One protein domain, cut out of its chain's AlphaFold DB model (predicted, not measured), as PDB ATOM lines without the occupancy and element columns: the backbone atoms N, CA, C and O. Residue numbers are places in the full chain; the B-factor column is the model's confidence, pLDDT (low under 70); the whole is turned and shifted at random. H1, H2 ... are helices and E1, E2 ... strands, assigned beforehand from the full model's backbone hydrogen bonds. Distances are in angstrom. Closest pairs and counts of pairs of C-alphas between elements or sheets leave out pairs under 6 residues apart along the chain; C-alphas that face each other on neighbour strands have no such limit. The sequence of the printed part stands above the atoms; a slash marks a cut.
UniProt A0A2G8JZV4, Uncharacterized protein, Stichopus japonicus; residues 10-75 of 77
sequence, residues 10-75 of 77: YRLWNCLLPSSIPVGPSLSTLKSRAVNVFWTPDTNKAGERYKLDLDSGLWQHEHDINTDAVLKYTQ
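What this domain is: This is residues 10 to 75 of the 77 residues of an uncharacterized protein of Stichopus japonicus (UniProt A0A2G8JZV4). A small twisted sheet of four short strands makes the body, with the short helix H1 beyond the end where E2 begins, and the last helix, H2, leaving E4 as an arm whose residues 66 to 75 stick out. The 66 printed residues hold, in order, E1, H1, E2, E3, E4 and H2; the sheet, mixed, runs E1 E2 E3 E4. The class is mixed, helices and strands. The whole is only just compact, close to loose, with a radius of gyration of the C-alphas of 13.0 A, and spans 39 by 32 by 19 A.

Where its parts are: E1, residues 10 to 13, begins at C-alpha 10 (-44.410, -16.837, 12.009). H1 is residues 25 to 32, 10.3 A long. E2, residues 36 to 40, measures 13.5 A; E3 is residues 50 to 52 and E4 residues 59 to 61. H2, residues 62 to 74, is 20.6 A long and ends at C-alpha 74 (-17.549, -28.571, -0.581).

How they stand to each other: E1 and E2 are parallel, with N 10 and O 36 2.9 A apart; E1, H1 and E2 form a strand-helix-strand unit, two parallel neighbour strands with a helix between, its crossover right-handed. E2, E3 and E4 form a meander, each strand the antiparallel neighbour of the one before. In the hairpin E2 and E3, N 39 and O 50 are 2.8 A apart; in the hairpin E3 and E4, N 51 and O 60 are 2.8 A apart. H1 is not on the sheet; H2 only grazes it, with residues 62 to 65. Every O i to N i+4 pair is within hydrogen-bond range in H1, against 5 of 9 in H2.

The domain as a whole: The C-alphas of Asn 14 and Gln 75, the two farthest apart, are 39.0 A apart. The printed part has no cut, and the link E1 to H1 is long. Residues 63 to 75 are under pLDDT 70.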
ATOM      1  N   TYR A  10     -42.993 -16.498  12.139       90.38
ATOM      2  CA  TYR A  10     -44.410 -16.837  12.009       90.38
ATOM      3  C   TYR A  10     -44.574 -18.329  11.744       90.38
ATOM      4  O   TYR A  10     -43.823 -18.921  10.968       90.38
ATOM      5  N   ARG A  11     -45.575 -18.947  12.377       91.19
ATOM      6  CA  ARG A  11     -45.829 -20.386  12.271       91.19
ATOM      7  C   ARG A  11     -47.293 -20.656  11.956       91.19
ATOM      8  O   ARG A  11     -48.179 -20.171  12.656       91.19
ATOM      9  N   LEU A  12     -47.520 -21.443  10.914       93.06
ATOM     10  CA  LEU A  12     -48.829 -21.892  10.457       93.06
ATOM     11  C   LEU A  12     -48.946 -23.391  10.736       93.06
ATOM     12  O   LEU A  12     -48.069 -24.161  10.345       93.06
ATOM     13  N   TRP A  13     -50.015 -23.800  11.414       93.50
ATOM     14  CA  TRP A  13     -50.182 -25.163  11.917       93.50
ATOM     15  C   TRP A  13     -51.544 -25.722  11.518       93.50
ATOM     16  O   TRP A  13     -52.541 -25.006  11.603       93.50
ATOM     17  N   ASN A  14     -51.594 -27.009  11.168       93.81
ATOM     18  CA  ASN A  14     -52.836 -27.761  10.955       93.81
ATOM     19  C   ASN A  14     -53.766 -27.133   9.903       93.81
ATOM     20  O   ASN A  14     -54.987 -27.111  10.061       93.81
ATOM     21  N   CYS A  15     -53.182 -26.594   8.829       92.62
ATOM     22  CA  CYS A  15     -53.909 -25.969   7.729       92.62
ATOM     23  C   CYS A  15     -53.302 -26.320   6.368       92.62
ATOM     24  O   CYS A  15     -52.092 -26.522   6.247       92.62
ATOM     25  N   LEU A  16     -54.141 -26.319   5.331       91.69
ATOM     26  CA  LEU A  16     -53.706 -26.455   3.942       91.69
ATOM     27  C   LEU A  16     -53.424 -25.072   3.352       91.69
ATOM     28  O   LEU A  16     -54.277 -24.187   3.394       91.69
ATOM     29  N   LEU A  17     -52.227 -24.902   2.801       93.06
ATOM     30  CA  LEU A  17     -51.796 -23.696   2.101       93.06
ATOM     31  C   LEU A  17     -51.651 -23.996   0.604       93.06
ATOM     32  O   LEU A  17     -51.495 -25.160   0.225       93.06
ATOM     33  N   PRO A  18     -51.702 -22.973  -0.265       94.19
ATOM     34  CA  PRO A  18     -51.335 -23.159  -1.662       94.19
ATOM     35  C   PRO A  18     -49.885 -23.651  -1.772       94.19
ATOM     36  O   PRO A  18     -49.038 -23.329  -0.935       94.19
ATOM     37  N   SER A  19     -49.596 -24.404  -2.835       90.44
ATOM     38  CA  SER A  19     -48.262 -24.960  -3.097       90.44
ATOM     39  C   SER A  19     -47.184 -23.888  -3.291       90.44
ATOM     40  O   SER A  19     -46.006 -24.164  -3.072       90.44
ATOM     41  N   SER A  20     -47.578 -22.669  -3.663       94.06
ATOM     42  CA  SER A  20     -46.713 -21.497  -3.740       94.06
ATOM     43  C   SER A  20     -47.450 -20.222  -3.331       94.06
ATOM     44  O   SER A  20     -48.675 -20.116  -3.436       94.06
ATOM     45  N   ILE A  21     -46.687 -19.237  -2.865       93.88
ATOM     46  CA  ILE A  21     -47.148 -17.880  -2.586       93.88
ATOM     47  C   ILE A  21     -46.624 -16.966  -3.699       93.88
ATOM     48  O   ILE A  21     -45.425 -16.990  -3.975       93.88
ATOM     49  N   PRO A  22     -47.471 -16.144  -4.344       93.62
ATOM     50  CA  PRO A  22     -47.012 -15.226  -5.376       93.62
ATOM     51  C   PRO A  22     -45.905 -14.301  -4.865       93.62
ATOM     52  O   PRO A  22     -46.061 -13.627  -3.842       93.62
ATOM     53  N   VAL A  23     -44.800 -14.245  -5.609       92.25
ATOM     54  CA  VAL A  23     -43.717 -13.303  -5.327       92.25
ATOM     55  C   VAL A  23     -44.227 -11.885  -5.556       92.25
ATOM     56  O   VAL A  23     -44.810 -11.570  -6.593       92.25
ATOM     57  N   GLY A  24     -44.031 -11.022  -4.564       92.19
ATOM     58  CA  GLY A  24     -44.542  -9.662  -4.599       92.19
ATOM     59  C   GLY A  24     -44.218  -8.869  -3.334       92.19
ATOM     60  O   GLY A  24     -43.462  -9.343  -2.479       92.19
ATOM     61  N   PRO A  25     -44.820  -7.673  -3.180       93.12
ATOM     62  CA  PRO A  25     -44.491  -6.734  -2.106       93.12
ATOM     63  C   PRO A  25     -44.583  -7.339  -0.702       93.12
ATOM     64  O   PRO A  25     -43.793  -6.993   0.177       93.12
ATOM     65  N   SER A  26     -45.514  -8.274  -0.495       90.19
ATOM     66  CA  SER A  26     -45.684  -8.982   0.772       90.19
ATOM     67  C   SER A  26     -44.447  -9.804   1.144       90.19
ATOM     68  O   SER A  26     -43.922  -9.635   2.242       90.19
ATOM     69  N   LEU A  27     -43.921 -10.633   0.232       92.50
ATOM     70  CA  LEU A  27     -42.722 -11.439   0.504       92.50
ATOM     71  C   LEU A  27     -41.473 -10.563   0.643       92.50
ATOM     72  O   LEU A  27     -40.668 -10.782   1.547       92.50
ATOM     73  N   SER A  28     -41.350  -9.508  -0.170       92.06
ATOM     74  CA  SER A  28     -40.257  -8.536  -0.038       92.06
ATOM     75  C   SER A  28     -40.269  -7.832   1.322       92.06
ATOM     76  O   SER A  28     -39.212  -7.585   1.900       92.06
ATOM     77  N   THR A  29     -41.457  -7.543   1.862       91.81
ATOM     78  CA  THR A  29     -41.616  -6.941   3.195       91.81
ATOM     79  C   THR A  29     -41.239  -7.912   4.310       91.81
ATOM     80  O   THR A  29     -40.602  -7.509   5.280       91.81
ATOM     81  N   LEU A  30     -41.599  -9.192   4.183       91.00
ATOM     82  CA  LEU A  30     -41.161 -10.221   5.131       91.00
ATOM     83  C   LEU A  30     -39.633 -10.354   5.115       91.00
ATOM     84  O   LEU A  30     -39.004 -10.362   6.172       91.00
ATOM     85  N   LYS A  31     -39.031 -10.350   3.919       89.81
ATOM     86  CA  LYS A  31     -37.580 -10.453   3.738       89.81
ATOM     87  C   LYS A  31     -36.838  -9.257   4.335       89.81
ATOM     88  O   LYS A  31     -35.873  -9.455   5.065       89.81
ATOM     89  N   SER A  32     -37.296  -8.027   4.085       90.75
ATOM     90  CA  SER A  32     -36.657  -6.812   4.624       90.75
ATOM     91  C   SER A  32     -36.732  -6.711   6.148       90.75
ATOM     92  O   SER A  32     -35.883  -6.073   6.767       90.75
ATOM     93  N   ARG A  33     -37.721  -7.373   6.756       90.38
ATOM     94  CA  ARG A  33     -37.894  -7.475   8.209       90.38
ATOM     95  C   ARG A  33     -37.239  -8.717   8.817       90.38
ATOM     96  O   ARG A  33     -37.431  -8.956  10.004       90.38
ATOM     97  N   ALA A  34     -36.496  -9.493   8.024       89.50
ATOM     98  CA  ALA A  34     -35.877 -10.751   8.437       89.50
ATOM     99  C   ALA A  34     -36.873 -11.729   9.097       89.50
ATOM    100  O   ALA A  34     -36.548 -12.399  10.076       89.50
ATOM    101  N   VAL A  35     -38.096 -11.790   8.563       90.62
ATOM    102  CA  VAL A  35     -39.146 -12.683   9.057       90.62
ATOM    103  C   VAL A  35     -39.013 -14.055   8.406       90.62
ATOM    104  O   VAL A  35     -39.019 -14.171   7.184       90.62
ATOM    105  N   ASN A  36     -38.970 -15.106   9.215       91.88
ATOM    106  CA  ASN A  36     -39.128 -16.483   8.778       91.88
ATOM    107  C   ASN A  36     -40.598 -16.894   8.876       91.88
ATOM    108  O   ASN A  36     -41.288 -16.578   9.847       91.88
ATOM    109  N   VAL A  37     -41.070 -17.652   7.889       93.06
ATOM    110  CA  VAL A  37     -42.411 -18.239   7.907       93.06
ATOM    111  C   VAL A  37     -42.278 -19.748   7.801       93.06
ATOM    112  O   VAL A  37     -41.650 -20.257   6.873       93.06
ATOM    113  N   PHE A  38     -42.880 -20.449   8.754       92.94
ATOM    114  CA  PHE A  38     -42.887 -21.901   8.829       92.94
ATOM    115  C   PHE A  38     -44.302 -22.442   8.689       92.94
ATOM    116  O   PHE A  38     -45.267 -21.837   9.162       92.94
ATOM    117  N   TRP A  39     -44.405 -23.618   8.087       94.75
ATOM    118  CA  TRP A  39     -45.655 -24.325   7.896       94.75
ATOM    119  C   TRP A  39     -45.526 -25.786   8.322       94.75
ATOM    120  O   TRP A  39     -44.583 -26.486   7.954       94.75
ATOM    121  N   THR A  40     -46.495 -26.235   9.112       93.75
ATOM    122  CA  THR A  40     -46.689 -27.629   9.504       93.75
ATOM    123  C   THR A  40     -48.122 -28.017   9.135       93.75
ATOM    124  O   THR A  40     -49.052 -27.607   9.839       93.75
ATOM    125  N   PRO A  41     -48.329 -28.761   8.031       92.56
ATOM    126  CA  PRO A  41     -49.664 -29.124   7.558       92.56
ATOM    127  C   PRO A  41     -50.425 -29.987   8.566       92.56
ATOM    128  O   PRO A  41     -51.631 -29.819   8.718       92.56
ATOM    129  N   ASP A  42     -49.714 -30.879   9.262       91.44
ATOM    130  CA  ASP A  42     -50.248 -31.766  10.293       91.44
ATOM    131  C   ASP A  42     -49.220 -31.938  11.419       91.44
ATOM    132  O   ASP A  42     -48.160 -32.537  11.240       91.44
ATOM    133  N   THR A  43     -49.534 -31.424  12.609       87.62
ATOM    134  CA  THR A  43     -48.656 -31.513  13.786       87.62
ATOM    135  C   THR A  43     -48.411 -32.936  14.268       87.62
ATOM    136  O   THR A  43     -47.435 -33.167  14.980       87.62
ATOM    137  N   ASN A  44     -49.265 -33.890  13.894       90.12
ATOM    138  CA  ASN A  44     -49.083 -35.295  14.253       90.12
ATOM    139  C   ASN A  44     -47.988 -35.965  13.413       90.12
ATOM    140  O   ASN A  44     -47.496 -37.035  13.774       90.12
ATOM    141  N   LYS A  45     -47.568 -35.334  12.313       85.00
ATOM    142  CA  LYS A  45     -46.487 -35.806  11.456       85.00
ATOM    143  C   LYS A  45     -45.230 -34.993  11.723       85.00
ATOM    144  O   LYS A  45     -44.982 -33.961  11.106       85.00
ATOM    145  N   ALA A  46     -44.390 -35.502  12.621       71.81
ATOM    146  CA  ALA A  46     -43.171 -34.821  13.065       71.81
ATOM    147  C   ALA A  46     -42.180 -34.454  11.934       71.81
ATOM    148  O   ALA A  46     -41.308 -33.617  12.157       71.81
ATOM    149  N   GLY A  47     -42.311 -35.058  10.747       78.44
ATOM    150  CA  GLY A  47     -41.459 -34.797   9.588       78.44
ATOM    151  C   GLY A  47     -41.959 -33.718   8.627       78.44
ATOM    152  O   GLY A  47     -41.153 -33.223   7.856       78.44
ATOM    153  N   GLU A  48     -43.233 -33.320   8.653       86.56
ATOM    154  CA  GLU A  48     -43.791 -32.394   7.654       86.56
ATOM    155  C   GLU A  48     -43.640 -30.938   8.121       86.56
ATOM    156  O   GLU A  48     -44.585 -30.303   8.598       86.56
ATOM    157  N   ARG A  49     -42.418 -30.407   8.015       90.75
ATOM    158  CA  ARG A  49     -42.112 -29.000   8.306       90.75
ATOM    159  C   ARG A  49     -41.493 -28.325   7.104       90.75
ATOM    160  O   ARG A  49     -40.517 -28.811   6.535       90.75
ATOM    161  N   TYR A  50     -42.041 -27.168   6.773       93.56
ATOM    162  CA  TYR A  50     -41.625 -26.392   5.624       93.56
ATOM    163  C   TYR A  50     -41.281 -24.969   6.038       93.56
ATOM    164  O   TYR A  50     -41.952 -24.379   6.887       93.56
ATOM    165  N   LYS A  51     -40.265 -24.400   5.400       94.38
ATOM    166  CA  LYS A  51     -39.945 -22.977   5.456       94.38
ATOM    167  C   LYS A  51     -40.345 -22.335   4.135       94.38
ATOM    168  O   LYS A  51     -40.093 -22.899   3.074       94.38
ATOM    169  N   LEU A  52     -40.959 -21.159   4.192       94.81
ATOM    170  CA  LEU A  52     -41.210 -20.375   2.991       94.81
ATOM    171  C   LEU A  52     -39.898 -19.760   2.498       94.81
ATOM    172  O   LEU A  52     -39.270 -18.978   3.218       94.81
ATOM    173  N   ASP A  53     -39.514 -20.073   1.266       94.31
ATOM    174  CA  ASP A  53     -38.471 -19.343   0.562       94.31
ATOM    175  C   ASP A  53     -39.047 -18.025   0.031       94.31
ATOM    176  O   ASP A  53     -39.953 -18.010  -0.801       94.31
ATOM    177  N   LEU A  54     -38.555 -16.899   0.547       93.38
ATOM    178  CA  LEU A  54     -39.128 -15.581   0.250       93.38
ATOM    179  C   LEU A  54     -38.744 -15.045  -1.138       93.38
ATOM    180  O   LEU A  54     -39.332 -14.058  -1.577       93.38
ATOM    181  N   ASP A  55     -37.774 -15.672  -1.809       92.56
ATOM    182  CA  ASP A  55     -37.332 -15.297  -3.153       92.56
ATOM    183  C   ASP A  55     -38.156 -15.993  -4.246       92.56
ATOM    184  O   ASP A  55     -38.552 -15.354  -5.221       92.56
ATOM    185  N   SER A  56     -38.465 -17.278  -4.069       93.94
ATOM    186  CA  SER A  56     -39.266 -18.075  -5.009       93.94
ATOM    187  C   SER A  56     -40.746 -18.181  -4.634       93.94
ATOM    188  O   SER A  56     -41.570 -18.506  -5.489       93.94
ATOM    189  N   GLY A  57     -41.098 -17.931  -3.371       95.12
ATOM    190  CA  GLY A  57     -42.445 -18.148  -2.843       95.12
ATOM    191  C   GLY A  57     -42.808 -19.623  -2.647       95.12
ATOM    192  O   GLY A  57     -43.982 -19.938  -2.448       95.12
ATOM    193  N   LEU A  58     -41.836 -20.537  -2.722       96.12
ATOM    194  CA  LEU A  58     -42.045 -21.976  -2.564       96.12
ATOM    195  C   LEU A  58     -41.828 -22.430  -1.118       96.12
ATOM    196  O   LEU A  58     -40.975 -21.914  -0.399       96.12
ATOM    197  N   TRP A  59     -42.583 -23.449  -0.711       94.94
ATOM    198  CA  TRP A  59     -42.368 -24.150   0.552       94.94
ATOM    199  C   TRP A  59     -41.233 -25.163   0.397       94.94
ATOM    200  O   TRP A  59     -41.346 -26.111  -0.377       94.94
ATOM    201  N   GLN A  60     -40.148 -24.976   1.141       94.06
ATOM    202  CA  GLN A  60     -39.002 -25.883   1.163       94.06
ATOM    203  C   GLN A  60     -39.050 -26.744   2.415       94.06
ATOM    204  O   GLN A  60     -39.301 -26.231   3.506       94.06
ATOM    205  N   HIS A  61     -38.807 -28.043   2.270       90.38
ATOM    206  CA  HIS A  61     -38.749 -28.937   3.417       90.38
ATOM    207  C   HIS A  61     -37.590 -28.518   4.329       90.38
ATOM    208  O   HIS A  61     -36.471 -28.321   3.861       90.38
ATOM    209  N   GLU A  62     -37.830 -28.380   5.635       78.25
ATOM    210  CA  GLU A  62     -36.824 -27.860   6.575       78.25
ATOM    211  C   GLU A  62     -35.557 -28.736   6.604       78.25
ATOM    212  O   GLU A  62     -34.447 -28.228   6.741       78.25
ATOM    213  N   HIS A  63     -35.713 -30.046   6.385       68.38
ATOM    214  CA  HIS A  63     -34.588 -30.980   6.275       68.38
ATOM    215  C   HIS A  63     -33.688 -30.741   5.047       68.38
ATOM    216  O   HIS A  63     -32.490 -31.011   5.133       68.38
ATOM    217  N   ASP A  64     -34.213 -30.183   3.954       59.75
ATOM    218  CA  ASP A  64     -33.461 -29.977   2.706       59.75
ATOM    219  C   ASP A  64     -32.634 -28.677   2.727       59.75
ATOM    220  O   ASP A  64     -31.713 -28.483   1.930       59.75
ATOM    221  N   ILE A  65     -32.897 -27.790   3.693       58.28
ATOM    222  CA  ILE A  65     -32.173 -26.519   3.856       58.28
ATOM    223  C   ILE A  65     -30.715 -26.766   4.297       58.28
ATOM    224  O   ILE A  65     -29.825 -25.973   3.991       58.28
ATOM    225  N   ASN A  66     -30.434 -27.900   4.956       49.50
ATOM    226  CA  ASN A  66     -29.073 -28.278   5.353       49.50
ATOM    227  C   ASN A  66     -28.224 -28.826   4.195       49.50
ATOM    228  O   ASN A  66     -27.000 -28.707   4.234       49.50
ATOM    229  N   THR A  67     -28.831 -29.404   3.158       46.91
ATOM    230  CA  THR A  67     -28.077 -29.972   2.028       46.91
ATOM    231  C   THR A  67     -27.471 -28.906   1.114       46.91
ATOM    232  O   THR A  67     -26.356 -29.089   0.624       46.91
ATOM    233  N   ASP A  68     -28.126 -27.753   0.958       48.50
ATOM    234  CA  ASP A  68     -27.609 -26.639   0.149       48.50
ATOM    235  C   ASP A  68     -26.427 -25.921   0.827       48.50
ATOM    236  O   ASP A  68     -25.469 -25.496   0.177       48.50
ATOM    237  N   ALA A  69     -26.443 -25.845   2.165       50.06
ATOM    238  CA  ALA A  69     -25.322 -25.314   2.933       50.06
ATOM    239  C   ALA A  69     -24.074 -26.193   2.770       50.06
ATOM    240  O   ALA A  69     -22.998 -25.666   2.497       50.06
ATOM    241  N   VAL A  70     -24.205 -27.522   2.863       47.22
ATOM    242  CA  VAL A  70     -23.065 -28.446   2.711       47.22
ATOM    243  C   VAL A  70     -22.466 -28.386   1.302       47.22
ATOM    244  O   VAL A  70     -21.243 -28.331   1.180       47.22
ATOM    245  N   LEU A  71     -23.287 -28.304   0.247       49.16
ATOM    246  CA  LEU A  71     -22.780 -28.220  -1.131       49.16
ATOM    247  C   LEU A  71     -21.974 -26.939  -1.394       49.16
ATOM    248  O   LEU A  71     -20.959 -26.997  -2.093       49.16
ATOM    249  N   LYS A  72     -22.354 -25.804  -0.785       50.12
ATOM    250  CA  LYS A  72     -21.583 -24.552  -0.879       50.12
ATOM    251  C   LYS A  72     -20.220 -24.619  -0.182       50.12
ATOM    252  O   LYS A  72     -19.297 -23.958  -0.644       50.12
ATOM    253  N   TYR A  73     -20.061 -25.421   0.874       48.09
ATOM    254  CA  TYR A  73     -18.768 -25.584   1.558       48.09
ATOM    255  C   TYR A  73     -17.838 -26.604   0.884       48.09
ATOM    256  O   TYR A  73     -16.629 -26.551   1.089       48.09
ATOM    257  N   THR A  74     -18.361 -27.521   0.065       47.84
ATOM    258  CA  THR A  74     -17.549 -28.571  -0.581       47.84
ATOM    259  C   THR A  74     -16.966 -28.195  -1.947       47.84
ATOM    260  O   THR A  74     -16.171 -28.959  -2.482       47.84
ATOM    261  N   GLN A  75     -17.315 -27.036  -2.518       48.00
ATOM    262  CA  GLN A  75     -16.786 -26.565  -3.813       48.00
ATOM    263  C   GLN A  75     -15.574 -25.618  -3.697       48.00
ATOM    264  O   GLN A  75     -15.200 -24.982  -4.679       48.00
TER     265      GLN A  75